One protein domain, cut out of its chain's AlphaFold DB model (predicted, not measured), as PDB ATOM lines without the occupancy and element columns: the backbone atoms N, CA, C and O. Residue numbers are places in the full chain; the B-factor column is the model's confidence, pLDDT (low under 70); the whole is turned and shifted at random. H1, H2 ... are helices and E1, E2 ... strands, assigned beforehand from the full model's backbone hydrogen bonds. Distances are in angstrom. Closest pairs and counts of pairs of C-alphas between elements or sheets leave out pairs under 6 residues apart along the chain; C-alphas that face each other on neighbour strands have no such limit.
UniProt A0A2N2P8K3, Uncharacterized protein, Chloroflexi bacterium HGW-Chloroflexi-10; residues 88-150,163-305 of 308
ATOM      1  N   ASP A  88      53.265  41.953  -3.902       79.06
ATOM      2  CA  ASP A  88      53.746  42.807  -2.812       79.06
ATOM      3  C   ASP A  88      54.175  41.993  -1.585       79.06
ATOM      4  O   ASP A  88      55.216  42.278  -0.990       79.06
ATOM      5  N   GLU A  89      53.425  40.948  -1.223       81.62
ATOM      6  CA  GLU A  89      53.803  40.042  -0.131       81.62
ATOM      7  C   GLU A  89      55.111  39.320  -0.442       81.62
ATOM      8  O   GLU A  89      55.991  39.235   0.416       81.62
ATOM      9  N   ALA A  90      55.274  38.859  -1.679       75.75
ATOM     10  CA  ALA A  90      56.470  38.152  -2.088       75.75
ATOM     11  C   ALA A  90      57.701  39.074  -2.154       75.75
ATOM     12  O   ALA A  90      58.767  38.714  -1.648       75.75
ATOM     13  N   ARG A  91      57.550  40.317  -2.635       76.94
ATOM     14  CA  ARG A  91      58.602  41.346  -2.509       76.94
ATOM     15  C   ARG A  91      58.942  41.628  -1.052       76.94
ATOM     16  O   ARG A  91      60.116  41.742  -0.707       76.94
ATOM     17  N   ASN A  92      57.946  41.696  -0.176       82.81
ATOM     18  CA  ASN A  92      58.182  41.923   1.244       82.81
ATOM     19  C   ASN A  92      58.904  40.742   1.918       82.81
ATOM     20  O   ASN A  92      59.716  40.954   2.817       82.81
ATOM     21  N   ILE A  93      58.670  39.505   1.471       82.00
ATOM     22  CA  ILE A  93      59.402  38.325   1.952       82.00
ATOM     23  C   ILE A  93      60.896  38.439   1.635       82.00
ATOM     24  O   ILE A  93      61.724  38.119   2.486       82.00
ATOM     25  N   THR A  94      61.246  38.980   0.467       80.88
ATOM     26  CA  THR A  94      62.646  39.172   0.037       80.88
ATOM     27  C   THR A  94      63.357  40.322   0.745       80.88
ATOM     28  O   THR A  94      64.547  40.546   0.527       80.88
ATOM     29  N   ASN A  95      62.658  41.049   1.621       86.44
ATOM     30  CA  ASN A  95      63.258  42.102   2.421       86.44
ATOM     31  C   ASN A  95      64.111  41.541   3.561       86.44
ATOM     32  O   ASN A  95      63.715  41.536   4.727       86.44
ATOM     33  N   ILE A  96      65.316  41.100   3.208       84.12
ATOM     34  CA  ILE A  96      66.306  40.560   4.143       84.12
ATOM     35  C   ILE A  96      66.770  41.573   5.197       84.12
ATOM     36  O   ILE A  96      67.249  41.177   6.250       84.12
ATOM     37  N   LEU A  97      66.606  42.876   4.941       83.44
ATOM     38  CA  LEU A  97      67.023  43.941   5.858       83.44
ATOM     39  C   LEU A  97      65.954  44.292   6.899       83.44
ATOM     40  O   LEU A  97      66.199  45.127   7.772       83.44
ATOM     41  N   THR A  98      64.765  43.686   6.816       81.06
ATOM     42  CA  THR A  98      63.754  43.809   7.872       81.06
ATOM     43  C   THR A  98      64.071  42.859   9.013       81.06
ATOM     44  O   THR A  98      63.554  41.747   9.085       81.06
ATOM     45  N   GLU A  99      64.928  43.318   9.921       75.06
ATOM     46  CA  GLU A  99      65.177  42.616  11.174       75.06
ATOM     47  C   GLU A  99      63.885  42.548  11.990       75.06
ATOM     48  O   GLU A  99      63.226  43.558  12.262       75.06
ATOM     49  N   THR A 100      63.520  41.335  12.391       80.19
ATOM     50  CA  THR A 100      62.546  41.130  13.458       80.19
ATOM     51  C   THR A 100      63.314  40.852  14.743       80.19
ATOM     52  O   THR A 100      64.450  40.383  14.719       80.19
ATOM     53  N   ASN A 101      62.688  41.087  15.897       82.44
ATOM     54  CA  ASN A 101      63.304  40.747  17.188       82.44
ATOM     55  C   ASN A 101      63.653  39.248  17.315       82.44
ATOM     56  O   ASN A 101      64.365  38.866  18.237       82.44
ATOM     57  N   GLU A 102      63.124  38.410  16.423       87.44
ATOM     58  CA  GLU A 102      63.273  36.957  16.426       87.44
ATOM     59  C   GLU A 102      64.394  36.470  15.495       87.44
ATOM     60  O   GLU A 102      64.846  35.339  15.639       87.44
ATOM     61  N   CYS A 103      64.846  37.296  14.546       88.94
ATOM     62  CA  CYS A 103      65.757  36.876  13.485       88.94
ATOM     63  C   CYS A 103      66.609  38.072  13.032       88.94
ATOM     64  O   CYS A 103      66.125  38.982  12.356       88.94
ATOM     65  N   GLN A 104      67.874  38.070  13.457       93.38
ATOM     66  CA  GLN A 104      68.901  39.034  13.055       93.38
ATOM     67  C   GLN A 104      69.825  38.395  12.022       93.38
ATOM     68  O   GLN A 104      70.086  37.195  12.099       93.38
ATOM     69  N   LEU A 105      70.348  39.190  11.086       94.19
ATOM     70  CA  LEU A 105      71.281  38.706  10.064       94.19
ATOM     71  C   LEU A 105      72.433  37.882  10.687       94.19
ATOM     72  O   LEU A 105      72.947  38.274  11.739       94.19
ATOM     73  N   PRO A 106      72.825  36.744  10.076       95.00
ATOM     74  CA  PRO A 106      72.429  36.244   8.750       95.00
ATOM     75  C   PRO A 106      71.117  35.436   8.730       95.00
ATOM     76  O   PRO A 106      70.796  34.821   7.713       95.00
ATOM     77  N   CYS A 107      70.355  35.396   9.830       94.19
ATOM     78  CA  CYS A 107      69.044  34.751   9.843       94.19
ATOM     79  C   CYS A 107      68.085  35.480   8.893       94.19
ATOM     80  O   CYS A 107      67.959  36.707   8.928       94.19
ATOM     81  N   TRP A 108      67.341  34.716   8.098       92.62
ATOM     82  CA  TRP A 108      66.238  35.215   7.289       92.62
ATOM     83  C   TRP A 108      65.010  34.337   7.472       92.62
ATOM     84  O   TRP A 108      64.999  33.163   7.110       92.62
ATOM     85  N   LYS A 109      63.965  34.925   8.071       90.50
ATOM     86  CA  LYS A 109      62.666  34.269   8.310       90.50
ATOM     87  C   LYS A 109      62.798  32.896   8.999       90.50
ATOM     88  O   LYS A 109      62.083  31.961   8.670       90.50
ATOM     89  N   GLY A 110      63.728  32.783   9.949       92.19
ATOM     90  CA  GLY A 110      63.973  31.556  10.714       92.19
ATOM     91  C   GLY A 110      65.005  30.604  10.100       92.19
ATOM     92  O   GLY A 110      65.493  29.727  10.810       92.19
ATOM     93  N   LEU A 111      65.410  30.797   8.839       94.44
ATOM     94  CA  LEU A 111      66.545  30.080   8.261       94.44
ATOM     95  C   LEU A 111      67.850  30.812   8.562       94.44
ATOM     96  O   LEU A 111      68.015  31.975   8.208       94.44
ATOM     97  N   THR A 112      68.790  30.118   9.196       96.44
ATOM     98  CA  THR A 112      70.102  30.656   9.565       96.44
ATOM     99  C   THR A 112      71.204  29.777   8.975       96.44
ATOM    100  O   THR A 112      71.315  28.607   9.358       96.44
ATOM    101  N   PRO A 113      72.038  30.307   8.062       96.50
ATOM    102  CA  PRO A 113      73.226  29.610   7.582       96.50
ATOM    103  C   PRO A 113      74.124  29.118   8.726       96.50
ATOM    104  O   PRO A 113      74.284  29.798   9.736       96.50
ATOM    105  N   GLY A 114      74.674  27.912   8.589       95.81
ATOM    106  CA  GLY A 114      75.496  27.242   9.602       95.81
ATOM    107  C   GLY A 114      74.703  26.540  10.712       95.81
ATOM    108  O   GLY A 114      75.251  25.671  11.387       95.81
ATOM    109  N   VAL A 115      73.411  26.856  10.872       96.56
ATOM    110  CA  VAL A 115      72.569  26.345  11.969       96.56
ATOM    111  C   VAL A 115      71.388  25.525  11.455       96.56
ATOM    112  O   VAL A 115      71.149  24.421  11.944       96.56
ATOM    113  N   SER A 116      70.645  26.054  10.485       96.75
ATOM    114  CA  SER A 116      69.451  25.399   9.952       96.75
ATOM    115  C   SER A 116      69.794  24.127   9.185       96.75
ATOM    116  O   SER A 116      70.840  24.006   8.548       96.75
ATOM    117  N   THR A 117      68.878  23.175   9.227       95.56
ATOM    118  CA  THR A 117      68.964  21.873   8.577       95.56
ATOM    119  C   THR A 117      68.151  21.839   7.285       95.56
ATOM    120  O   THR A 117      67.307  22.696   7.037       95.56
ATOM    121  N   ILE A 118      68.328  20.788   6.485       91.50
ATOM    122  CA  ILE A 118      67.484  20.538   5.304       91.50
ATOM    123  C   ILE A 118      65.985  20.403   5.645       91.50
ATOM    124  O   ILE A 118      65.135  20.712   4.813       91.50
ATOM    125  N   GLY A 119      65.651  19.950   6.861       91.81
ATOM    126  CA  GLY A 119      64.266  19.873   7.332       91.81
ATOM    127  C   GLY A 119      63.641  21.260   7.463       91.81
ATOM    128  O   GLY A 119      62.547  21.488   6.951       91.81
ATOM    129  N   ASP A 120      64.398  22.201   8.030       94.44
ATOM    130  CA  ASP A 120      63.956  23.584   8.224       94.44
ATOM    131  C   ASP A 120      63.679  24.285   6.889       94.44
ATOM    132  O   ASP A 120      62.777  25.113   6.800       94.44
ATOM    133  N   ILE A 121      64.398  23.922   5.818       91.25
ATOM    134  CA  ILE A 121      64.161  24.481   4.478       91.25
ATOM    135  C   ILE A 121      62.762  24.113   3.958       91.25
ATOM    136  O   ILE A 121      62.082  24.933   3.339       91.25
ATOM    137  N   LYS A 122      62.307  22.881   4.214       87.25
ATOM    138  CA  LYS A 122      60.977  22.424   3.781       87.25
ATOM    139  C   LYS A 122      59.875  23.148   4.538       87.25
ATOM    140  O   LYS A 122      58.896  23.572   3.925       87.25
ATOM    141  N   ASP A 123      60.059  23.314   5.844       88.94
ATOM    142  CA  ASP A 123      59.126  24.053   6.690       88.94
ATOM    143  C   ASP A 123      59.069  25.530   6.286       88.94
ATOM    144  O   ASP A 123      57.977  26.084   6.141       88.94
ATOM    145  N   PHE A 124      60.226  26.127   5.988       89.00
ATOM    146  CA  PHE A 124      60.344  27.483   5.465       89.00
ATOM    147  C   PHE A 124      59.533  27.679   4.174       89.00
ATOM    148  O   PHE A 124      58.689  28.573   4.104       89.00
ATOM    149  N   TYR A 125      59.698  26.814   3.167       85.44
ATOM    150  CA  TYR A 125      58.915  26.926   1.929       85.44
ATOM    151  C   TYR A 125      57.422  26.687   2.136       85.44
ATOM    152  O   TYR A 125      56.593  27.404   1.568       85.44
ATOM    153  N   ALA A 126      57.071  25.724   2.988       83.69
ATOM    154  CA  ALA A 126      55.683  25.442   3.320       83.69
ATOM    155  C   ALA A 126      55.005  26.609   4.058       83.69
ATOM    156  O   ALA A 126      53.792  26.790   3.930       83.69
ATOM    157  N   GLU A 127      55.747  27.391   4.843       83.50
ATOM    158  CA  GLU A 127      55.244  28.605   5.493       83.50
ATOM    159  C   GLU A 127      55.012  29.741   4.496       83.50
ATOM    160  O   GLU A 127      54.005  30.443   4.589       83.50
ATOM    161  N   LEU A 128      55.884  29.865   3.497       79.88
ATOM    162  CA  LEU A 128      55.730  30.842   2.423       79.88
ATOM    163  C   LEU A 128      54.662  30.452   1.386       79.88
ATOM    164  O   LEU A 128      54.346  31.248   0.506       79.88
ATOM    165  N   GLY A 129      54.093  29.244   1.473       78.75
ATOM    166  CA  GLY A 129      53.114  28.748   0.501       78.75
ATOM    167  C   GLY A 129      53.723  28.457  -0.873       78.75
ATOM    168  O   GLY A 129      53.014  28.468  -1.878       78.75
ATOM    169  N   LEU A 130      55.033  28.213  -0.916       77.31
ATOM    170  CA  LEU A 130      55.792  28.000  -2.140       77.31
ATOM    171  C   LEU A 130      55.964  26.508  -2.413       77.31
ATOM    172  O   LEU A 130      56.224  25.716  -1.505       77.31
ATOM    173  N   GLU A 131      55.829  26.129  -3.679       73.06
ATOM    174  CA  GLU A 131      56.122  24.774  -4.135       73.06
ATOM    175  C   GLU A 131      57.610  24.661  -4.483       73.06
ATOM    176  O   GLU A 131      58.182  25.544  -5.123       73.06
ATOM    177  N   ILE A 132      58.241  23.578  -4.035       75.25
ATOM    178  CA  ILE A 132      59.645  23.284  -4.320       75.25
ATOM    179  C   ILE A 132      59.758  22.897  -5.796       75.25
ATOM    180  O   ILE A 132      59.155  21.911  -6.219       75.25
ATOM    181  N   LEU A 133      60.519  23.666  -6.577       68.25
ATOM    182  CA  LEU A 133      60.554  23.514  -8.035       68.25
ATOM    183  C   LEU A 133      61.633  22.550  -8.514       68.25
ATOM    184  O   LEU A 133      61.419  21.799  -9.463       68.25
ATOM    185  N   GLU A 134      62.791  22.557  -7.859       66.12
ATOM    186  CA  GLU A 134      63.911  21.716  -8.254       66.12
ATOM    187  C   GLU A 134      64.722  21.305  -7.022       66.12
ATOM    188  O   GLU A 134      65.237  22.150  -6.292       66.12
ATOM    189  N   GLU A 135      64.831  19.996  -6.791       68.88
ATOM    190  CA  GLU A 135      65.783  19.421  -5.842       68.88
ATOM    191  C   GLU A 135      66.934  18.810  -6.655       68.88
ATOM    192  O   GLU A 135      66.805  17.721  -7.219       68.88
ATOM    193  N   LYS A 136      68.072  19.509  -6.739       68.81
ATOM    194  CA  LYS A 136      69.320  18.935  -7.267       68.81
ATOM    195  C   LYS A 136      70.160  18.471  -6.083       68.81
ATOM    196  O   LYS A 136      70.676  19.306  -5.347       68.81
ATOM    197  N   TYR A 137      70.297  17.159  -5.881       68.69
ATOM    198  CA  TYR A 137      71.046  16.628  -4.738       68.69
ATOM    199  C   TYR A 137      71.928  15.421  -5.062       68.69
ATOM    200  O   TYR A 137      71.579  14.541  -5.851       68.69
ATOM    201  N   ASN A 138      73.058  15.365  -4.358       69.56
ATOM    202  CA  ASN A 138      73.623  14.118  -3.853       69.56
ATOM    203  C   ASN A 138      73.471  14.111  -2.311       69.56
ATOM    204  O   ASN A 138      72.994  15.084  -1.734       69.56
ATOM    205  N   GLU A 139      73.797  13.012  -1.625       69.62
ATOM    206  CA  GLU A 139      73.576  12.901  -0.166       69.62
ATOM    207  C   GLU A 139      74.359  13.938   0.669       69.62
ATOM    208  O   GLU A 139      74.026  14.164   1.833       69.62
ATOM    209  N   GLU A 140      75.386  14.571   0.094       79.62
ATOM    210  CA  GLU A 140      76.302  15.464   0.805       79.62
ATOM    211  C   GLU A 140      76.016  16.939   0.503       79.62
ATOM    212  O   GLU A 140      75.930  17.728   1.433       79.62
ATOM    213  N   PHE A 141      75.770  17.301  -0.755       83.25
ATOM    214  CA  PHE A 141      75.496  18.665  -1.205       83.25
ATOM    215  C   PHE A 141      74.201  18.727  -2.012       83.25
ATOM    216  O   PHE A 141      73.917  17.855  -2.843       83.25
ATOM    217  N   GLY A 142      73.449  19.808  -1.830       85.00
ATOM    218  CA  GLY A 142      72.344  20.097  -2.725       85.00
ATOM    219  C   GLY A 142      71.900  21.546  -2.728       85.00
ATOM    220  O   GLY A 142      72.354  22.385  -1.945       85.00
ATOM    221  N   GLU A 143      71.015  21.804  -3.679       86.94
ATOM    222  CA  GLU A 143      70.386  23.088  -3.931       86.94
ATOM    223  C   GLU A 143      68.876  22.888  -4.035       86.94
ATOM    224  O   GLU A 143      68.395  21.918  -4.635       86.94
ATOM    225  N   ILE A 144      68.139  23.830  -3.456       85.44
ATOM    226  CA  ILE A 144      66.690  23.894  -3.558       85.44
ATOM    227  C   ILE A 144      66.278  25.319  -3.894       85.44
ATOM    228  O   ILE A 144      66.540  26.255  -3.133       85.44
ATOM    229  N   GLY A 145      65.680  25.467  -5.073       83.56
ATOM    230  CA  GLY A 145      65.278  26.750  -5.634       83.56
ATOM    231  C   GLY A 145      63.764  26.910  -5.706       83.56
ATOM    232  O   GLY A 145      63.030  25.933  -5.886       83.56
ATOM    233  N   PHE A 146      63.300  28.154  -5.614       79.62
ATOM    234  CA  PHE A 146      61.929  28.519  -5.958       79.62
ATOM    235  C   PHE A 146      61.869  29.864  -6.679       79.62
ATOM    236  O   PHE A 146      62.684  30.756  -6.434       79.62
ATOM    237  N   PHE A 147      60.843  30.018  -7.512       77.75
ATOM    238  CA  PHE A 147      60.507  31.283  -8.147       77.75
ATOM    239  C   PHE A 147      59.365  31.963  -7.415       77.75
ATOM    240  O   PHE A 147      58.364  31.342  -7.050       77.75
ATOM    241  N   ILE A 148      59.500  33.272  -7.254       72.81
ATOM    242  CA  ILE A 148      58.385  34.134  -6.896       72.81
ATOM    243  C   ILE A 148      57.699  34.552  -8.200       72.81
ATOM    244  O   ILE A 148      58.311  35.259  -9.003       72.81
ATOM    245  N   PRO A 149      56.444  34.134  -8.447       66.38
ATOM    246  CA  PRO A 149      55.760  34.487  -9.680       66.38
ATOM    247  C   PRO A 149      55.518  36.001  -9.764       66.38
ATOM    248  O   PRO A 149      54.963  36.606  -8.848       66.38
ATOM    249  N   ASN A 150      55.872  36.597 -10.905       62.59
ATOM    250  CA  ASN A 150      55.630  38.015 -11.202       62.59
ATOM    251  C   ASN A 150      54.135  38.311 -11.485       62.59
ATOM    252  O   ASN A 150      53.648  39.433 -11.353       62.59
ATOM    253  N   ASP A 163      59.999  35.118 -17.517       57.53
ATOM    254  CA  ASP A 163      58.962  35.624 -16.587       57.53
ATOM    255  C   ASP A 163      59.320  35.479 -15.082       57.53
ATOM    256  O   ASP A 163      58.461  35.658 -14.205       57.53
ATOM    257  N   GLU A 164      60.569  35.136 -14.758       59.97
ATOM    258  CA  GLU A 164      61.033  34.817 -13.398       59.97
ATOM    259  C   GLU A 164      61.721  36.021 -12.718       59.97
ATOM    260  O   GLU A 164      62.882  36.314 -12.974       59.97
ATOM    261  N   GLU A 165      61.016  36.710 -11.806       68.88
ATOM    262  CA  GLU A 165      61.474  38.008 -11.259       68.88
ATOM    263  C   GLU A 165      62.399  37.870 -10.032       68.88
ATOM    264  O   GLU A 165      63.289  38.698  -9.809       68.88
ATOM    265  N   ILE A 166      62.189  36.832  -9.207       70.75
ATOM    266  CA  ILE A 166      63.011  36.559  -8.020       70.75
ATOM    267  C   ILE A 166      63.186  35.054  -7.853       70.75
ATOM    268  O   ILE A 166      62.210  34.311  -7.724       70.75
ATOM    269  N   LEU A 167      64.446  34.632  -7.796       81.38
ATOM    270  CA  LEU A 167      64.841  33.254  -7.548       81.38
ATOM    271  C   LEU A 167      65.583  33.194  -6.223       81.38
ATOM    272  O   LEU A 167      66.623  33.824  -6.052       81.38
ATOM    273  N   VAL A 168      65.063  32.413  -5.290       88.38
ATOM    274  CA  VAL A 168      65.753  32.140  -4.035       88.38
ATOM    275  C   VAL A 168      66.239  30.705  -4.066       88.38
ATOM    276  O   VAL A 168      65.476  29.791  -4.381       88.38
ATOM    277  N   ARG A 169      67.510  30.512  -3.739       88.81
ATOM    278  CA  ARG A 169      68.178  29.218  -3.681       88.81
ATOM    279  C   ARG A 169      68.777  29.030  -2.306       88.81
ATOM    280  O   ARG A 169      69.449  29.923  -1.795       88.81
ATOM    281  N   VAL A 170      68.555  27.865  -1.718       91.69
ATOM    282  CA  VAL A 170      69.197  27.483  -0.461       91.69
ATOM    283  C   VAL A 170      70.174  26.355  -0.745       91.69
ATOM    284  O   VAL A 170      69.804  25.331  -1.321       91.69
ATOM    285  N   TYR A 171      71.419  26.562  -0.333       90.75
ATOM    286  CA  TYR A 171      72.499  25.593  -0.432       90.75
ATOM    287  C   TYR A 171      72.687  24.903   0.900       90.75
ATOM    288  O   TYR A 171      72.668  25.556   1.945       90.75
ATOM    289  N   TRP A 172      72.932  23.599   0.876       91.62
ATOM    290  CA  TRP A 172      73.327  22.858   2.068       91.62
ATOM    291  C   TRP A 172      74.502  21.931   1.787       91.62
ATOM    292  O   TRP A 172      74.706  21.466   0.667       91.62
ATOM    293  N   ASP A 173      75.247  21.639   2.845       90.81
ATOM    294  CA  ASP A 173      76.290  20.620   2.879       90.81
ATOM    295  C   ASP A 173      76.144  19.822   4.178       90.81
ATOM    296  O   ASP A 173      75.960  20.390   5.261       90.81
ATOM    297  N   LYS A 174      76.154  18.493   4.058       91.38
ATOM    298  CA  LYS A 174      75.922  17.519   5.140       91.38
ATOM    299  C   LYS A 174      74.636  17.791   5.916       91.38
ATOM    300  O   LYS A 174      74.580  17.662   7.135       91.38
ATOM    301  N   GLY A 175      73.594  18.177   5.181       91.06
ATOM    302  CA  GLY A 175      72.269  18.473   5.721       91.06
ATOM    303  C   GLY A 175      72.162  19.789   6.495       91.06
ATOM    304  O   GLY A 175      71.103  20.027   7.071       91.06
ATOM    305  N   ILE A 176      73.204  20.629   6.501       94.81
ATOM    306  CA  ILE A 176      73.218  21.955   7.132       94.81
ATOM    307  C   ILE A 176      73.227  23.036   6.055       94.81
ATOM    308  O   ILE A 176      74.047  22.992   5.138       94.81
ATOM    309  N   VAL A 177      72.339  24.021   6.183       94.81
ATOM    310  CA  VAL A 177      72.266  25.192   5.304       94.81
ATOM    311  C   VAL A 177      73.598  25.935   5.338       94.81
ATOM    312  O   VAL A 177      74.086  26.297   6.405       94.81
ATOM    313  N   LYS A 178      74.194  26.168   4.171       94.56
ATOM    314  CA  LYS A 178      75.462  26.891   4.006       94.56
ATOM    315  C   LYS A 178      75.258  28.314   3.533       94.56
ATOM    316  O   LYS A 178      75.908  29.213   4.057       94.56
ATOM    317  N   SER A 179      74.345  28.513   2.591       93.88
ATOM    318  CA  SER A 179      73.967  29.852   2.174       93.88
ATOM    319  C   SER A 179      72.552  29.927   1.631       93.88
ATOM    320  O   SER A 179      71.954  28.929   1.220       93.88
ATOM    321  N   ILE A 180      72.014  31.140   1.672       93.44
ATOM    322  CA  ILE A 180      70.728  31.502   1.093       93.44
ATOM    323  C   ILE A 180      71.009  32.596   0.078       93.44
ATOM    324  O   ILE A 180      71.481  33.672   0.434       93.44
ATOM    325  N   VAL A 181      70.716  32.318  -1.181       91.69
ATOM    326  CA  VAL A 181      70.990  33.205  -2.302       91.69
ATOM    327  C   VAL A 181      69.674  33.703  -2.871       91.69
ATOM    328  O   VAL A 181      68.797  32.910  -3.188       91.69
ATOM    329  N   ILE A 182      69.546  35.013  -3.033       90.25
ATOM    330  CA  ILE A 182      68.371  35.678  -3.591       90.25
ATOM    331  C   ILE A 182      68.816  36.437  -4.836       90.25
ATOM    332  O   ILE A 182      69.565  37.409  -4.738       90.25
ATOM    333  N   PHE A 183      68.358  35.995  -6.000       86.50
ATOM    334  CA  PHE A 183      68.529  36.679  -7.275       86.50
ATOM    335  C   PHE A 183      67.355  37.616  -7.511       86.50
ATOM    336  O   PHE A 183      66.205  37.230  -7.307       86.50
ATOM    337  N   LEU A 184      67.652  38.836  -7.941       83.62
ATOM    338  CA  LEU A 184      66.681  39.911  -8.099       83.62
ATOM    339  C   LEU A 184      66.796  40.484  -9.506       83.62
ATOM    340  O   LEU A 184      67.808  41.095  -9.848       83.62
ATOM    341  N   GLU A 185      65.749  40.331 -10.310       77.62
ATOM    342  CA  GLU A 185      65.676  40.992 -11.615       77.62
ATOM    343  C   GLU A 185      65.379  42.493 -11.444       77.62
ATOM    344  O   GLU A 185      66.038  43.374 -12.016       77.62
ATOM    345  N   GLU A 186      64.412  42.799 -10.576       77.44
ATOM    346  CA  GLU A 186      64.102  44.151 -10.136       77.44
ATOM    347  C   GLU A 186      64.612  44.390  -8.724       77.44
ATOM    348  O   GLU A 186      64.159  43.770  -7.764       77.44
ATOM    349  N   VAL A 187      65.521  45.351  -8.588       75.12
ATOM    350  CA  VAL A 187      66.126  45.676  -7.298       75.12
ATOM    351  C   VAL A 187      65.129  46.448  -6.448       75.12
ATOM    352  O   VAL A 187      64.779  47.583  -6.795       75.12
ATOM    353  N   PRO A 188      64.666  45.872  -5.328       80.44
ATOM    354  CA  PRO A 188      63.782  46.571  -4.424       80.44
ATOM    355  C   PRO A 188      64.448  47.833  -3.883       80.44
ATOM    356  O   PRO A 188      65.654  47.871  -3.638       80.44
ATOM    357  N   GLU A 189      63.650  48.862  -3.604       82.25
ATOM    358  CA  GLU A 189      64.161  50.158  -3.146       82.25
ATOM    359  C   GLU A 189      64.976  50.064  -1.841       82.25
ATOM    360  O   GLU A 189      65.751  50.969  -1.542       82.25
ATOM    361  N   PHE A 190      64.787  49.009  -1.036       80.94
ATOM    362  CA  PHE A 190      65.537  48.772   0.202       80.94
ATOM    363  C   PHE A 190      66.954  48.220  -0.032       80.94
ATOM    364  O   PHE A 190      67.796  48.366   0.846       80.94
ATOM    365  N   LEU A 191      67.243  47.660  -1.212       84.19
ATOM    366  CA  LEU A 191      68.582  47.198  -1.610       84.19
ATOM    367  C   LEU A 191      69.343  48.235  -2.435       84.19
ATOM    368  O   LEU A 191      70.340  47.925  -3.076       84.19
ATOM    369  N   ASN A 192      68.899  49.489  -2.421       84.88
ATOM    370  CA  ASN A 192      69.712  50.568  -2.953       84.88
ATOM    371  C   ASN A 192      70.988  50.719  -2.104       84.88
ATOM    372  O   ASN A 192      70.900  50.806  -0.876       84.88
ATOM    373  N   VAL A 193      72.151  50.799  -2.758       83.44
ATOM    374  CA  VAL A 193      73.466  50.916  -2.102       83.44
ATOM    375  C   VAL A 193      73.491  52.047  -1.069       83.44
ATOM    376  O   VAL A 193      73.954  51.839   0.046       83.44
ATOM    377  N   ASP A 194      72.912  53.213  -1.366       83.94
ATOM    378  CA  ASP A 194      72.910  54.351  -0.440       83.94
ATOM    379  C   ASP A 194      72.119  54.040   0.844       83.94
ATOM    380  O   ASP A 194      72.488  54.459   1.945       83.94
ATOM    381  N   LYS A 195      71.028  53.268   0.728       85.31
ATOM    382  CA  LYS A 195      70.254  52.811   1.892       85.31
ATOM    383  C   LYS A 195      70.985  51.730   2.671       85.31
ATOM    384  O   LYS A 195      70.977  51.788   3.900       85.31
ATOM    385  N   GLN A 196      71.632  50.796   1.976       85.25
ATOM    386  CA  GLN A 196      72.448  49.759   2.603       85.25
ATOM    387  C   GLN A 196      73.570  50.381   3.425       85.25
ATOM    388  O   GLN A 196      73.682  50.075   4.605       85.25
ATOM    389  N   LEU A 197      74.313  51.336   2.862       86.81
ATOM    390  CA  LEU A 197      75.390  52.023   3.575       86.81
ATOM    391  C   LEU A 197      74.889  52.780   4.802       86.81
ATOM    392  O   LEU A 197      75.530  52.784   5.851       86.81
ATOM    393  N   LYS A 198      73.710  53.401   4.701       89.56
ATOM    394  CA  LYS A 198      73.093  54.089   5.838       89.56
ATOM    395  C   LYS A 198      72.675  53.125   6.955       89.56
ATOM    396  O   LYS A 198      72.697  53.523   8.117       89.56
ATOM    397  N   GLN A 199      72.253  51.907   6.613       89.50
ATOM    398  CA  GLN A 199      71.744  50.923   7.571       89.50
ATOM    399  C   GLN A 199      72.850  50.029   8.151       89.50
ATOM    400  O   GLN A 199      72.849  49.769   9.351       89.50
ATOM    401  N   LEU A 200      73.786  49.581   7.315       92.38
ATOM    402  CA  LEU A 200      74.805  48.582   7.643       92.38
ATOM    403  C   LEU A 200      76.203  49.183   7.844       92.38
ATOM    404  O   LEU A 200      77.057  48.539   8.449       92.38
ATOM    405  N   GLY A 201      76.434  50.419   7.393       93.31
ATOM    406  CA  GLY A 201      77.762  51.031   7.351       93.31
ATOM    407  C   GLY A 201      78.521  50.677   6.072       93.31
ATOM    408  O   GLY A 201      77.919  50.282   5.079       93.31
ATOM    409  N   TYR A 202      79.841  50.851   6.083       91.81
ATOM    410  CA  TYR A 202      80.697  50.428   4.972       91.81
ATOM    411  C   TYR A 202      80.878  48.901   4.976       91.81
ATOM    412  O   TYR A 202      80.881  48.309   6.058       91.81
ATOM    413  N   PRO A 203      81.030  48.267   3.798       92.25
ATOM    414  CA  PRO A 203      81.378  46.853   3.731       92.25
ATOM    415  C   PRO A 203      82.770  46.606   4.329       92.25
ATOM    416  O   PRO A 203      83.640  47.475   4.279       92.25
ATOM    417  N   ASP A 204      82.978  45.406   4.861       91.31
ATOM    418  CA  ASP A 204      84.268  44.936   5.373       91.31
ATOM    419  C   ASP A 204      85.268  44.685   4.231       91.31
ATOM    420  O   ASP A 204      86.467  44.907   4.398       91.31
ATOM    421  N   SER A 205      84.765  44.254   3.068       88.44
ATOM    422  CA  SER A 205      85.564  43.992   1.865       88.44
ATOM    423  C   SER A 205      84.777  44.324   0.594       88.44
ATOM    424  O   SER A 205      83.547  44.226   0.564       88.44
ATOM    425  N   ILE A 206      85.486  44.664  -0.483       87.00
ATOM    426  CA  ILE A 206      84.914  44.832  -1.823       87.00
ATOM    427  C   ILE A 206      85.699  43.954  -2.786       87.00
ATOM    428  O   ILE A 206      86.919  44.077  -2.873       87.00
ATOM    429  N   TYR A 207      84.995  43.107  -3.528       84.62
ATOM    430  CA  TYR A 207      85.586  42.265  -4.561       84.62
ATOM    431  C   TYR A 207      85.146  42.732  -5.938       84.62
ATOM    432  O   TYR A 207      84.015  43.185  -6.124       84.62
ATOM    433  N   LEU A 208      86.035  42.576  -6.912       80.62
ATOM    434  CA  LEU A 208      85.666  42.642  -8.314       80.62
ATOM    435  C   LEU A 208      85.154  41.283  -8.758       80.62
ATOM    436  O   LEU A 208      85.726  40.242  -8.436       80.62
ATOM    437  N   HIS A 209      84.074  41.317  -9.514       75.69
ATOM    438  CA  HIS A 209      83.436  40.138 -10.049       75.69
ATOM    439  C   HIS A 209      83.372  40.282 -11.565       75.69
ATOM    440  O   HIS A 209      82.715  41.189 -12.076       75.69
ATOM    441  N   ASP A 210      84.096  39.406 -12.255       68.88
ATOM    442  CA  ASP A 210      84.053  39.244 -13.707       68.88
ATOM    443  C   ASP A 210      83.371  37.898 -13.996       68.88
ATOM    444  O   ASP A 210      84.024  36.852 -14.067       68.88
ATOM    445  N   PRO A 211      82.032  37.863 -14.038       54.75
ATOM    446  CA  PRO A 211      81.341  36.745 -14.628       54.75
ATOM    447  C   PRO A 211      81.705  36.788 -16.110       54.75
ATOM    448  O   PRO A 211      81.603  37.836 -16.713       54.75
ATOM    449  N   TYR A 212      82.129  35.659 -16.663       55.84
ATOM    450  CA  TYR A 212      82.526  35.301 -18.036       55.84
ATOM    451  C   TYR A 212      81.603  35.774 -19.195       55.84
ATOM    452  O   TYR A 212      81.403  35.081 -20.196       55.84
ATOM    453  N   THR A 213      81.009  36.947 -19.063       56.78
ATOM    454  CA  THR A 213      79.915  37.583 -19.783       56.78
ATOM    455  C   THR A 213      80.225  39.092 -19.811       56.78
ATOM    456  O   THR A 213      81.121  39.566 -19.126       56.78
ATOM    457  N   ASP A 214      79.561  39.898 -20.641       60.75
ATOM    458  CA  ASP A 214      79.885  41.336 -20.813       60.75
ATOM    459  C   ASP A 214      79.598  42.232 -19.569       60.75
ATOM    460  O   ASP A 214      79.361  43.442 -19.683       60.75
ATOM    461  N   TRP A 215      79.492  41.629 -18.386       66.12
ATOM    462  CA  TRP A 215      78.927  42.182 -17.165       66.12
ATOM    463  C   TRP A 215      80.070  42.212 -16.157       66.12
ATOM    464  O   TRP A 215      80.623  41.173 -15.856       66.12
ATOM    465  N   MET A 216      80.474  43.383 -15.670       73.94
ATOM    466  CA  MET A 216      81.458  43.480 -14.583       73.94
ATOM    467  C   MET A 216      80.751  44.052 -13.369       73.94
ATOM    468  O   MET A 216      79.944  44.973 -13.494       73.94
ATOM    469  N   GLY A 217      81.073  43.538 -12.191       81.31
ATOM    470  CA  GLY A 217      80.378  43.891 -10.967       81.31
ATOM    471  C   GLY A 217      81.289  44.085  -9.767       81.31
ATOM    472  O   GLY A 217      82.493  43.822  -9.802       81.31
ATOM    473  N   PHE A 218      80.666  44.523  -8.680       86.06
ATOM    474  CA  PHE A 218      81.278  44.548  -7.357       86.06
ATOM    475  C   PHE A 218      80.536  43.586  -6.443       86.06
ATOM    476  O   PHE A 218      79.309  43.530  -6.476       86.06
ATOM    477  N   ILE A 219      81.258  42.886  -5.579       88.44
ATOM    478  CA  ILE A 219      80.669  42.185  -4.440       88.44
ATOM    479  C   ILE A 219      81.035  42.965  -3.185       88.44
ATOM    480  O   ILE A 219      82.213  43.152  -2.893       88.44
ATOM    481  N   LEU A 220      80.027  43.430  -2.452       90.88
ATOM    482  CA  LEU A 220      80.184  44.092  -1.162       90.88
ATOM    483  C   LEU A 220      79.986  43.051  -0.057       90.88
ATOM    484  O   LEU A 220      78.891  42.498   0.068       90.88
ATOM    485  N   GLU A 221      81.017  42.787   0.741       92.19
ATOM    486  CA  GLU A 221      80.947  41.856   1.872       92.19
ATOM    487  C   GLU A 221      80.737  42.605   3.182       92.19
ATOM    488  O   GLU A 221      81.509  43.484   3.548       92.19
ATOM    489  N   TYR A 222      79.713  42.191   3.915       93.88
ATOM    490  CA  TYR A 222      79.383  42.634   5.260       93.88
ATOM    491  C   TYR A 222      79.553  41.435   6.197       93.88
ATOM    492  O   TYR A 222      78.581  40.804   6.625       93.88
ATOM    493  N   ARG A 223      80.808  41.083   6.484       93.44
ATOM    494  CA  ARG A 223      81.211  39.885   7.232       93.44
ATOM    495  C   ARG A 223      80.575  39.816   8.601       93.44
ATOM    496  O   ARG A 223      80.104  38.756   8.997       93.44
ATOM    497  N   LYS A 224      80.485  40.948   9.302       94.44
ATOM    498  CA  LYS A 224      79.818  41.006  10.613       94.44
ATOM    499  C   LYS A 224      78.369  40.496  10.565       94.44
ATOM    500  O   LYS A 224      77.875  39.986  11.566       94.44
ATOM    501  N   PHE A 225      77.705  40.656   9.425       94.56
ATOM    502  CA  PHE A 225      76.307  40.296   9.221       94.56
ATOM    503  C   PHE A 225      76.133  38.984   8.439       94.56
ATOM    504  O   PHE A 225      74.996  38.579   8.218       94.56
ATOM    505  N   GLY A 226      77.222  38.338   8.001       94.69
ATOM    506  CA  GLY A 226      77.161  37.156   7.134       94.69
ATOM    507  C   GLY A 226      76.424  37.441   5.823       94.69
ATOM    508  O   GLY A 226      75.538  36.685   5.435       94.69
ATOM    509  N   LEU A 227      76.727  38.574   5.182       94.25
ATOM    510  CA  LEU A 227      75.957  39.104   4.057       94.25
ATOM    511  C   LEU A 227      76.863  39.532   2.894       94.25
ATOM    512  O   LEU A 227      77.871  40.208   3.105       94.25
ATOM    513  N   LEU A 228      76.483  39.175   1.666       92.69
ATOM    514  CA  LEU A 228      77.096  39.636   0.417       92.69
ATOM    515  C   LEU A 228      76.052  40.323  -0.467       92.69
ATOM    516  O   LEU A 228      74.937  39.821  -0.632       92.69
ATOM    517  N   PHE A 229      76.444  41.423  -1.107       90.75
ATOM    518  CA  PHE A 229      75.679  42.049  -2.186       90.75
ATOM    519  C   PHE A 229      76.482  42.051  -3.475       90.75
ATOM    520  O   PHE A 229      77.537  42.674  -3.522       90.75
ATOM    521  N   ALA A 230      75.966  41.421  -4.530       88.62
ATOM    522  CA  ALA A 230      76.534  41.571  -5.863       88.62
ATOM    523  C   ALA A 230      75.816  42.700  -6.608       88.62
ATOM    524  O   ALA A 230      74.596  42.671  -6.799       88.62
ATOM    525  N   LEU A 231      76.597  43.690  -7.018       86.12
ATOM    526  CA  LEU A 231      76.202  44.801  -7.863       86.12
ATOM    527  C   LEU A 231      76.624  44.498  -9.291       86.12
ATOM    528  O   LEU A 231      77.790  44.190  -9.529       86.12
ATOM    529  N   ASP A 232      75.701  44.648 -10.227       78.25
ATOM    530  CA  ASP A 232      75.998  44.506 -11.647       78.25
ATOM    531  C   ASP A 232      76.160  45.869 -12.320       78.25
ATOM    532  O   ASP A 232      75.380  46.791 -12.076       78.25
ATOM    533  N   SER A 233      77.153  45.996 -13.197       70.94
ATOM    534  CA  SER A 233      77.323  47.145 -14.076       70.94
ATOM    535  C   SER A 233      77.252  46.689 -15.527       70.94
ATOM    536  O   SER A 233      78.044  45.868 -15.994       70.94
ATOM    537  N   LYS A 234      76.360  47.322 -16.299       63.91
ATOM    538  CA  LYS A 234      76.462  47.268 -17.758       63.91
ATOM    539  C   LYS A 234      77.709  48.030 -18.171       63.91
ATOM    540  O   LYS A 234      77.730  49.264 -18.171       63.91
ATOM    541  N   THR A 235      78.741  47.286 -18.534       59.12
ATOM    542  CA  THR A 235      79.982  47.871 -19.021       59.12
ATOM    543  C   THR A 235      79.724  48.565 -20.362       59.12
ATOM    544  O   THR A 235      78.984  48.079 -21.216       59.12
ATOM    545  N   SER A 236      80.301  49.755 -20.551       52.81
ATOM    546  CA  SER A 236      80.356  50.399 -21.876       52.81
ATOM    547  C   SER A 236      81.633  50.025 -22.639       52.81
ATOM    548  O   SER A 236      81.723  50.233 -23.848       52.81
ATOM    549  N   SER A 237      82.620  49.462 -21.930       61.38
ATOM    550  CA  SER A 237      83.869  48.909 -22.452       61.38
ATOM    551  C   SER A 237      84.522  48.006 -21.392       61.38
ATOM    552  O   SER A 237      84.332  48.230 -20.199       61.38
ATOM    553  N   GLN A 238      85.322  47.025 -21.822       60.97
ATOM    554  CA  GLN A 238      85.956  45.983 -20.988       60.97
ATOM    555  C   GLN A 238      86.894  46.486 -19.869       60.97
ATOM    556  O   GLN A 238      87.473  45.681 -19.156       60.97
ATOM    557  N   ALA A 239      87.097  47.798 -19.709       68.75
ATOM    558  CA  ALA A 239      88.110  48.341 -18.803       68.75
ATOM    559  C   ALA A 239      87.582  49.366 -17.795       68.75
ATOM    560  O   ALA A 239      88.386  49.894 -17.029       68.75
ATOM    561  N   THR A 240      86.285  49.681 -17.783       72.06
ATOM    562  CA  THR A 240      85.732  50.727 -16.911       72.06
ATOM    563  C   THR A 240      84.400  50.293 -16.321       72.06
ATOM    564  O   THR A 240      83.441  50.056 -17.057       72.06
ATOM    565  N   ILE A 241      84.326  50.251 -14.993       72.31
ATOM    566  CA  ILE A 241      83.104  49.950 -14.252       72.31
ATOM    567  C   ILE A 241      82.497  51.274 -13.801       72.31
ATOM    568  O   ILE A 241      83.076  51.995 -12.992       72.31
ATOM    569  N   CYS A 242      81.336  51.615 -14.352       71.12
ATOM    570  CA  CYS A 242      80.588  52.809 -13.977       71.12
ATOM    571  C   CYS A 242      79.292  52.373 -13.299       71.12
ATOM    572  O   CYS A 242      78.412  51.795 -13.941       71.12
ATOM    573  N   LEU A 243      79.134  52.681 -12.016       66.12
ATOM    574  CA  LEU A 243      77.845  52.529 -11.349       66.12
ATOM    575  C   LEU A 243      77.038  53.806 -11.588       66.12
ATOM    576  O   LEU A 243      77.024  54.709 -10.765       66.12
ATOM    577  N   GLY A 244      76.425  53.934 -12.766       59.41
ATOM    578  CA  GLY A 244      75.453  55.008 -13.003       59.41
ATOM    579  C   GLY A 244      74.193  54.833 -12.141       59.41
ATOM    580  O   GLY A 244      73.923  53.736 -11.655       59.41
ATOM    581  N   ASP A 245      73.368  55.879 -12.015       57.91
ATOM    582  CA  ASP A 245      72.111  55.854 -11.231       57.91
ATOM    583  C   ASP A 245      71.160  54.700 -11.611       57.91
ATOM    584  O   ASP A 245      70.419  54.191 -10.774       57.91
ATOM    585  N   SER A 246      71.183  54.256 -12.872       53.00
ATOM    586  CA  SER A 246      70.385  53.129 -13.376       53.00
ATOM    587  C   SER A 246      71.051  51.752 -13.219       53.00
ATOM    588  O   SER A 246      70.429  50.741 -13.555       53.00
ATOM    589  N   LEU A 247      72.292  51.710 -12.721       54.75
ATOM    590  CA  LEU A 247      73.176  50.539 -12.651       54.75
ATOM    591  C   LEU A 247      73.640  50.202 -11.221       54.75
ATOM    592  O   LEU A 247      74.422  49.284 -11.039       54.75
ATOM    593  N   LYS A 248      73.132  50.867 -10.174       61.31
ATOM    594  CA  LYS A 248      73.294  50.416  -8.771       61.31
ATOM    595  C   LYS A 248      72.323  49.279  -8.443       61.31
ATOM    596  O   LYS A 248      71.550  49.358  -7.486       61.31
ATOM    597  N   LYS A 249      72.283  48.254  -9.292       68.69
ATOM    598  CA  LYS A 249      71.356  47.144  -9.126       68.69
ATOM    599  C   LYS A 249      72.046  46.019  -8.363       68.69
ATOM    600  O   LYS A 249      72.926  45.357  -8.899       68.69
ATOM    601  N   VAL A 250      71.633  45.817  -7.113       72.69
ATOM    602  CA  VAL A 250      71.875  44.564  -6.392       72.69
ATOM    603  C   VAL A 250      71.115  43.458  -7.108       72.69
ATOM    604  O   VAL A 250      69.909  43.314  -6.933       72.69
ATOM    605  N   ILE A 251      71.824  42.708  -7.939       82.00
ATOM    606  CA  ILE A 251      71.255  41.585  -8.690       82.00
ATOM    607  C   ILE A 251      71.216  40.307  -7.855       82.00
ATOM    608  O   ILE A 251      70.495  39.365  -8.178       82.00
ATOM    609  N   LYS A 252      72.010  40.267  -6.781       87.94
ATOM    610  CA  LYS A 252      72.164  39.092  -5.937       87.94
ATOM    611  C   LYS A 252      72.457  39.493  -4.503       87.94
ATOM    612  O   LYS A 252      73.297  40.353  -4.239       87.94
ATOM    613  N   VAL A 253      71.777  38.822  -3.591       91.19
ATOM    614  CA  VAL A 253      72.024  38.868  -2.156       91.19
ATOM    615  C   VAL A 253      72.387  37.464  -1.712       91.19
ATOM    616  O   VAL A 253      71.708  36.517  -2.099       91.19
ATOM    617  N   GLU A 254      73.418  37.314  -0.893       93.06
ATOM    618  CA  GLU A 254      73.725  36.033  -0.262       93.06
ATOM    619  C   GLU A 254      73.882  36.194   1.245       93.06
ATOM    620  O   GLU A 254      74.599  37.075   1.715       93.06
ATOM    621  N   LEU A 255      73.208  35.321   1.987       94.56
ATOM    622  CA  LEU A 255      73.373  35.140   3.421       94.56
ATOM    623  C   LEU A 255      74.215  33.895   3.654       94.56
ATOM    624  O   LEU A 255      73.926  32.843   3.082       94.56
ATOM    625  N   TYR A 256      75.219  33.996   4.514       94.94
ATOM    626  CA  TYR A 256      76.153  32.918   4.810       94.94
ATOM    627  C   TYR A 256      76.528  32.899   6.296       94.94
ATOM    628  O   TYR A 256      76.243  33.838   7.036       94.94
ATOM    629  N   ASP A 257      77.149  31.806   6.741       95.31
ATOM    630  CA  ASP A 257      77.653  31.680   8.110       95.31
ATOM    631  C   ASP A 257      78.959  32.486   8.265       95.31
ATOM    632  O   ASP A 257      79.969  32.105   7.672       95.31
ATOM    633  N   PRO A 258      78.990  33.580   9.047       93.12
ATOM    634  CA  PRO A 258      80.180  34.415   9.183       93.12
ATOM    635  C   PRO A 258      81.352  33.709   9.880       93.12
ATOM    636  O   PRO A 258      82.496  34.135   9.709       93.12
ATOM    637  N   GLU A 259      81.102  32.647  10.656       94.06
ATOM    638  CA  GLU A 259      82.162  31.847  11.283       94.06
ATOM    639  C   GLU A 259      82.778  30.845  10.304       94.06
ATOM    640  O   GLU A 259      83.947  30.478  10.429       94.06
ATOM    641  N   ASN A 260      81.998  30.428   9.308       91.06
ATOM    642  CA  ASN A 260      82.401  29.491   8.269       91.06
ATOM    643  C   ASN A 260      82.031  30.071   6.902       91.06
ATOM    644  O   ASN A 260      81.148  29.518   6.232       91.06
ATOM    645  N   PRO A 261      82.669  31.188   6.491       83.31
ATOM    646  CA  PRO A 261      82.338  31.837   5.239       83.31
ATOM    647  C   PRO A 261      82.449  30.811   4.127       83.31
ATOM    648  O   PRO A 261      83.452  30.097   4.006       83.31
ATOM    649  N   VAL A 262      81.380  30.710   3.339       72.38
ATOM    650  CA  VAL A 262      81.398  29.878   2.146       72.38
ATOM    651  C   VAL A 262      82.587  30.339   1.323       72.38
ATOM    652  O   VAL A 262      82.754  31.534   1.078       72.38
ATOM    653  N   ASN A 263      83.442  29.394   0.939       72.06
ATOM    654  CA  ASN A 263      84.544  29.709   0.057       72.06
ATOM    655  C   ASN A 263      83.941  30.185  -1.271       72.06
ATOM    656  O   ASN A 263      83.479  29.374  -2.074       72.06
ATOM    657  N   ILE A 264      83.917  31.503  -1.471       60.75
ATOM    658  CA  ILE A 264      83.280  32.146  -2.622       60.75
ATOM    659  C   ILE A 264      83.907  31.614  -3.929       60.75
ATOM    660  O   ILE A 264      83.227  31.514  -4.948       60.75
ATOM    661  N   TYR A 265      85.168  31.154  -3.883       56.69
ATOM    662  CA  TYR A 265      85.868  30.520  -5.007       56.69
ATOM    663  C   TYR A 265      85.358  29.115  -5.353       56.69
ATOM    664  O   TYR A 265      85.357  28.727  -6.522       56.69
ATOM    665  N   ASP A 266      84.906  28.343  -4.361       58.94
ATOM    666  CA  ASP A 266      84.378  26.986  -4.578       58.94
ATOM    667  C   ASP A 266      82.952  27.031  -5.163       58.94
ATOM    668  O   ASP A 266      82.483  26.101  -5.816       58.94
ATOM    669  N   GLN A 267      82.288  28.185  -5.028       52.41
ATOM    670  CA  GLN A 267      81.042  28.524  -5.712       52.41
ATOM    671  C   GLN A 267      81.254  29.140  -7.108       52.41
ATOM    672  O   GLN A 267      80.366  29.816  -7.624       52.41
ATOM    673  N   SER A 268      82.383  28.878  -7.775       45.75
ATOM    674  CA  SER A 268      82.665  29.344  -9.149       45.75
ATOM    675  C   SER A 268      81.583  28.982 -10.185       45.75
ATOM    676  O   SER A 268      81.445  29.669 -11.192       45.75
ATOM    677  N   ASN A 269      80.728  27.987  -9.925       50.12
ATOM    678  CA  ASN A 269      79.552  27.707 -10.765       50.12
ATOM    679  C   ASN A 269      78.354  28.655 -10.527       50.12
ATOM    680  O   ASN A 269      77.438  28.695 -11.343       50.12
ATOM    681  N   LEU A 270      78.338  29.403  -9.423       51.53
ATOM    682  CA  LEU A 270      77.233  30.258  -8.964       51.53
ATOM    683  C   LEU A 270      77.504  31.757  -9.069       51.53
ATOM    684  O   LEU A 270      76.568  32.563  -9.040       51.53
ATOM    685  N   PHE A 271      78.775  32.126  -9.171       48.44
ATOM    686  CA  PHE A 271      79.243  33.487  -9.412       48.44
ATOM    687  C   PHE A 271      80.083  33.578 -10.705       48.44
ATOM    688  O   PHE A 271      80.627  34.621 -11.027       48.44
ATOM    689  N   GLY A 272      80.239  32.508 -11.483       49.50
ATOM    690  CA  GLY A 272      81.369  32.479 -12.413       49.50
ATOM    691  C   GLY A 272      82.696  32.497 -11.638       49.50
ATOM    692  O   GLY A 272      82.748  32.682 -10.419       49.50
ATOM    693  N   GLU A 273      83.795  32.221 -12.324       44.09
ATOM    694  CA  GLU A 273      85.127  32.203 -11.712       44.09
ATOM    695  C   GLU A 273      85.466  33.620 -11.190       44.09
ATOM    696  O   GLU A 273      85.636  34.554 -11.969       44.09
ATOM    697  N   LEU A 274      85.575  33.803  -9.867       49.06
ATOM    698  CA  LEU A 274      86.173  35.020  -9.310       49.06
ATOM    699  C   LEU A 274      87.629  35.104  -9.775       49.06
ATOM    700  O   LEU A 274      88.429  34.222  -9.467       49.06
ATOM    701  N   ILE A 275      87.978  36.172 -10.492       43.66
ATOM    702  CA  ILE A 275      89.292  36.278 -11.140       43.66
ATOM    703  C   ILE A 275      90.423  36.544 -10.137       43.66
ATOM    704  O   ILE A 275      91.561  36.160 -10.396       43.66
ATOM    705  N   SER A 276      90.138  37.096  -8.957       46.50
ATOM    706  CA  SER A 276      91.101  37.143  -7.852       46.50
ATOM    707  C   SER A 276      90.500  37.779  -6.607       46.50
ATOM    708  O   SER A 276      89.668  38.680  -6.704       46.50
ATOM    709  N   GLU A 277      91.049  37.425  -5.445       47.00
ATOM    710  CA  GLU A 277      91.115  38.297  -4.269       47.00
ATOM    711  C   GLU A 277      91.997  39.510  -4.617       47.00
ATOM    712  O   GLU A 277      93.126  39.659  -4.150       47.00
ATOM    713  N   THR A 278      91.544  40.371  -5.525       46.50
ATOM    714  CA  THR A 278      92.141  41.696  -5.652       46.50
ATOM    715  C   THR A 278      91.691  42.458  -4.426       46.50
ATOM    716  O   THR A 278      90.642  43.099  -4.422       46.50
ATOM    717  N   TYR A 279      92.502  42.371  -3.371       50.12
ATOM    718  CA  TYR A 279      92.643  43.487  -2.452       50.12
ATOM    719  C   TYR A 279      92.770  44.723  -3.334       50.12
ATOM    720  O   TYR A 279      93.572  44.711  -4.276       50.12
ATOM    721  N   ALA A 280      91.923  45.726  -3.090       49.72
ATOM    722  CA  ALA A 280      92.069  47.029  -3.716       49.72
ATOM    723  C   ALA A 280      93.563  47.362  -3.779       49.72
ATOM    724  O   ALA A 280      94.274  47.116  -2.796       49.72
ATOM    725  N   ASP A 281      94.043  47.831  -4.940       54.03
ATOM    726  CA  ASP A 281      95.412  48.335  -5.072       54.03
ATOM    727  C   ASP A 281      95.733  49.126  -3.788       54.03
ATOM    728  O   ASP A 281      94.871  49.892  -3.343       54.03
ATOM    729  N   PRO A 282      96.896  48.927  -3.138       55.78
ATOM    730  CA  PRO A 282      97.230  49.584  -1.871       55.78
ATOM    731  C   PRO A 282      97.045  51.117  -1.873       55.78
ATOM    732  O   PRO A 282      97.109  51.733  -0.809       55.78
ATOM    733  N   GLY A 283      96.828  51.743  -3.036       65.00
ATOM    734  CA  GLY A 283      96.419  53.139  -3.182       65.00
ATOM    735  C   GLY A 283      94.936  53.489  -2.949       65.00
ATOM    736  O   GLY A 283      94.654  54.682  -2.863       65.00
ATOM    737  N   TYR A 284      94.002  52.536  -2.840       72.19
ATOM    738  CA  TYR A 284      92.571  52.821  -2.645       72.19
ATOM    739  C   TYR A 284      92.034  52.215  -1.349       72.19
ATOM    740  O   TYR A 284      92.061  51.001  -1.149       72.19
ATOM    741  N   SER A 285      91.488  53.066  -0.481       83.75
ATOM    742  CA  SER A 285      90.704  52.614   0.671       83.75
ATOM    743  C   SER A 285      89.300  52.155   0.249       83.75
ATOM    744  O   SER A 285      88.808  52.508  -0.829       83.75
ATOM    745  N   ILE A 286      88.622  51.384   1.107       82.75
ATOM    746  CA  ILE A 286      87.206  51.025   0.911       82.75
ATOM    747  C   ILE A 286      86.361  52.297   0.808       82.75
ATOM    748  O   ILE A 286      85.462  52.377  -0.026       82.75
ATOM    749  N   GLU A 287      86.680  53.312   1.603       84.69
ATOM    750  CA  GLU A 287      86.028  54.614   1.593       84.69
ATOM    751  C   GLU A 287      86.206  55.337   0.253       84.69
ATOM    752  O   GLU A 287      85.250  55.939  -0.233       84.69
ATOM    753  N   ASP A 288      87.380  55.239  -0.381       85.56
ATOM    754  CA  ASP A 288      87.621  55.828  -1.704       85.56
ATOM    755  C   ASP A 288      86.785  55.134  -2.780       85.56
ATOM    756  O   ASP A 288      86.136  55.795  -3.597       85.56
ATOM    757  N   ILE A 289      86.771  53.797  -2.774       82.31
ATOM    758  CA  ILE A 289      85.982  53.002  -3.723       82.31
ATOM    759  C   ILE A 289      84.499  53.296  -3.519       82.31
ATOM    760  O   ILE A 289      83.797  53.632  -4.468       82.31
ATOM    761  N   MET A 290      84.018  53.245  -2.281       84.06
ATOM    762  CA  MET A 290      82.617  53.505  -1.975       84.06
ATOM    763  C   MET A 290      82.223  54.951  -2.261       84.06
ATOM    764  O   MET A 290      81.141  55.181  -2.790       84.06
ATOM    765  N   GLY A 291      83.097  55.925  -2.004       85.06
ATOM    766  CA  GLY A 291      82.883  57.318  -2.391       85.06
ATOM    767  C   GLY A 291      82.668  57.459  -3.897       85.06
ATOM    768  O   GLY A 291      81.720  58.117  -4.326       85.06
ATOM    769  N   ARG A 292      83.481  56.770  -4.706       85.62
ATOM    770  CA  ARG A 292      83.315  56.717  -6.166       85.62
ATOM    771  C   ARG A 292      81.996  56.057  -6.567       85.62
ATOM    772  O   ARG A 292      81.251  56.632  -7.355       85.62
ATOM    773  N   ILE A 293      81.669  54.909  -5.972       81.06
ATOM    774  CA  ILE A 293      80.406  54.187  -6.190       81.06
ATOM    775  C   ILE A 293      79.193  55.079  -5.879       81.06
ATOM    776  O   ILE A 293      78.254  55.150  -6.670       81.06
ATOM    777  N   ILE A 294      79.208  55.786  -4.748       81.50
ATOM    778  CA  ILE A 294      78.122  56.675  -4.316       81.50
ATOM    779  C   ILE A 294      77.971  57.847  -5.291       81.50
ATOM    780  O   ILE A 294      76.851  58.144  -5.708       81.50
ATOM    781  N   ASN A 295      79.086  58.462  -5.697       83.31
ATOM    782  CA  ASN A 295      79.122  59.629  -6.585       83.31
ATOM    783  C   ASN A 295      78.973  59.289  -8.081       83.31
ATOM    784  O   ASN A 295      79.103  60.182  -8.921       83.31
ATOM    785  N   ASN A 296      78.696  58.026  -8.425       78.75
ATOM    786  CA  ASN A 296      78.629  57.518  -9.799       78.75
ATOM    787  C   ASN A 296      79.917  57.760 -10.604       78.75
ATOM    788  O   ASN A 296      79.887  57.945 -11.826       78.75
ATOM    789  N   GLU A 297      81.060  57.782  -9.925       84.81
ATOM    790  CA  GLU A 297      82.356  57.856 -10.577       84.81
ATOM    791  C   GLU A 297      82.734  56.479 -11.115       84.81
ATOM    792  O   GLU A 297      82.589  55.450 -10.454       84.81
ATOM    793  N   CYS A 298      83.231  56.463 -12.346       81.62
ATOM    794  CA  CYS A 298      83.734  55.249 -12.954       81.62
ATOM    795  C   CYS A 298      85.083  54.858 -12.344       81.62
ATOM    796  O   CYS A 298      85.942  55.717 -12.125       81.62
ATOM    797  N   ILE A 299      85.290  53.561 -12.140       80.25
ATOM    798  CA  ILE A 299      86.566  52.994 -11.705       80.25
ATOM    799  C   ILE A 299      87.149  52.214 -12.879       80.25
ATOM    800  O   ILE A 299      86.464  51.383 -13.485       80.25
ATOM    801  N   HIS A 300      88.390  52.512 -13.259       81.50
ATOM    802  CA  HIS A 300      89.047  51.770 -14.321       81.50
ATOM    803  C   HIS A 300      89.542  50.438 -13.761       81.50
ATOM    804  O   HIS A 300      90.202  50.395 -12.732       81.50
ATOM    805  N   TYR A 301      89.260  49.338 -14.457       73.50
ATOM    806  CA  TYR A 301      89.722  48.006 -14.071       73.50
ATOM    807  C   TYR A 301      91.246  47.978 -13.910       73.50
ATOM    808  O   TYR A 301      91.754  47.443 -12.937       73.50
ATOM    809  N   LEU A 302      91.982  48.651 -14.804       72.12
ATOM    810  CA  LEU A 302      93.443  48.761 -14.723       72.12
ATOM    811  C   LEU A 302      93.943  49.424 -13.430       72.12
ATOM    812  O   LEU A 302      95.070  49.139 -13.031       72.12
ATOM    813  N   ASP A 303      93.121  50.234 -12.761       69.38
ATOM    814  CA  ASP A 303      93.477  50.844 -11.476       69.38
ATOM    815  C   ASP A 303      93.614  49.784 -10.367       69.38
ATOM    816  O   ASP A 303      94.291  50.027  -9.377       69.38
ATOM    817  N   PHE A 304      93.031  48.590 -10.543       67.31
ATOM    818  CA  PHE A 304      93.161  47.469  -9.606       67.31
ATOM    819  C   PHE A 304      94.337  46.533  -9.919       67.31
ATOM    820  O   PHE A 304      94.803  45.819  -9.034       67.31
ATOM    821  N   PHE A 305      94.834  46.524 -11.162       62.78
ATOM    822  CA  PHE A 305      95.861  45.573 -11.624       62.78
ATOM    823  C   PHE A 305      97.231  46.213 -11.860       62.78
ATOM    824  O   PHE A 305      98.152  45.530 -12.300       62.78
TER     825      PHE A 305
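What this domain is: This is residues 88 to 150 and 163 to 305 of the 308 residues of an uncharacterized protein of Chloroflexi bacterium HGW-Chloroflexi-10 (UniProt A0A2N2P8K3). One eight-stranded antiparallel sheet, twisted and curled, runs through the domain, with H2 packed on it at E2, E3 and E4. H3 and H5 only graze the sheet, H3 coming closest to E6 and E8 and H5 to the edge strand E5, while E8 passes near the middle of the domain and H6 lies farthest from it. The printed part has 206 residues, with six named helices and eight named strands in the chain order H1 H2 E1 E2 E3 E4 H3 E5 E6 E7 E8 H4 H5 H6; the sheet's order is E1 E2 E3 E4 E8 E7 E6 E5. The class is mixed, helices and strands; the whole is compact, with a radius of gyration of the C-alphas of 17.0 A and spans of 47 by 35 by 34 A.

Where its parts are: The strands are E1, residues 134 to 137; E2, 141 to 149, 26.7 A long; E3, 164 to 173, 26.4 A; E4, 176 to 184, 24.4 A; E5, 205 to 209; E6, 215 to 222, 22.4 A; E7, 227 to 234, 23.3 A; and E8, 249 to 256, 20.5 A. The helices are H1, residues 88 to 93; H2, 118 to 128, 15.9 A; H3, 193 to 200; H4, 268 to 271; H5, 286 to 294, 11.9 A; and H6, 302 to 305. C-alpha 88 is at (53.746, 42.807, -2.812), C-alpha 249 at (71.356, 47.144, -9.126) and C-alpha 305 at (95.861, 45.573, -11.624).

How they stand to each other: E1 and E5 are the edge strands. E4 and E8 are antiparallel at 172 degrees, with N 182 and O 253 2.8 A apart, within hydrogen-bond range. E3 and E4 form a hairpin, with N 169 and O 181 at 2.8 A. E5 E6 E7 E8 form a meander, each strand the antiparallel neighbour of the one before; N 220 and O 229 of E6 and E7 are 2.8 A apart. H2 is on the sheet at a height over the sheet of 7.9 A, making two layers, a helix on one face of a sheet; its closest C-alphas to E4 are those of Ile 118 and Ile 176, 6.2 A apart. H1, H3 and H5 are on the sheet but only graze it. H3 and H5 are close but not clearly touching, the closest C-alphas being those of Asp 194 and Ile 294, 6.9 A. H4, only just, and H6 are not on the sheet; H4 has 4 pairs of C-alphas within 10 A of it. Every O i to N i+4 pair is within hydrogen-bond range in H1, H3 and H5, and 6 of 7 in H2; H4 and H6 are too short for such a pair.

The domain as a whole: The C-alphas of Gly 129 and Gly 283, the two farthest apart, are 49.8 A apart. Residues 151 to 162 are not printed; C-alphas 150 and 163 are 6.8 A apart across the cut. The links H1 to H2, E7 to E8, E8 to H4 and H4 to H5 are long. The mean pLDDT of the printed part is 78.6, and 54 residues are under 70, among them residues 264 to 283.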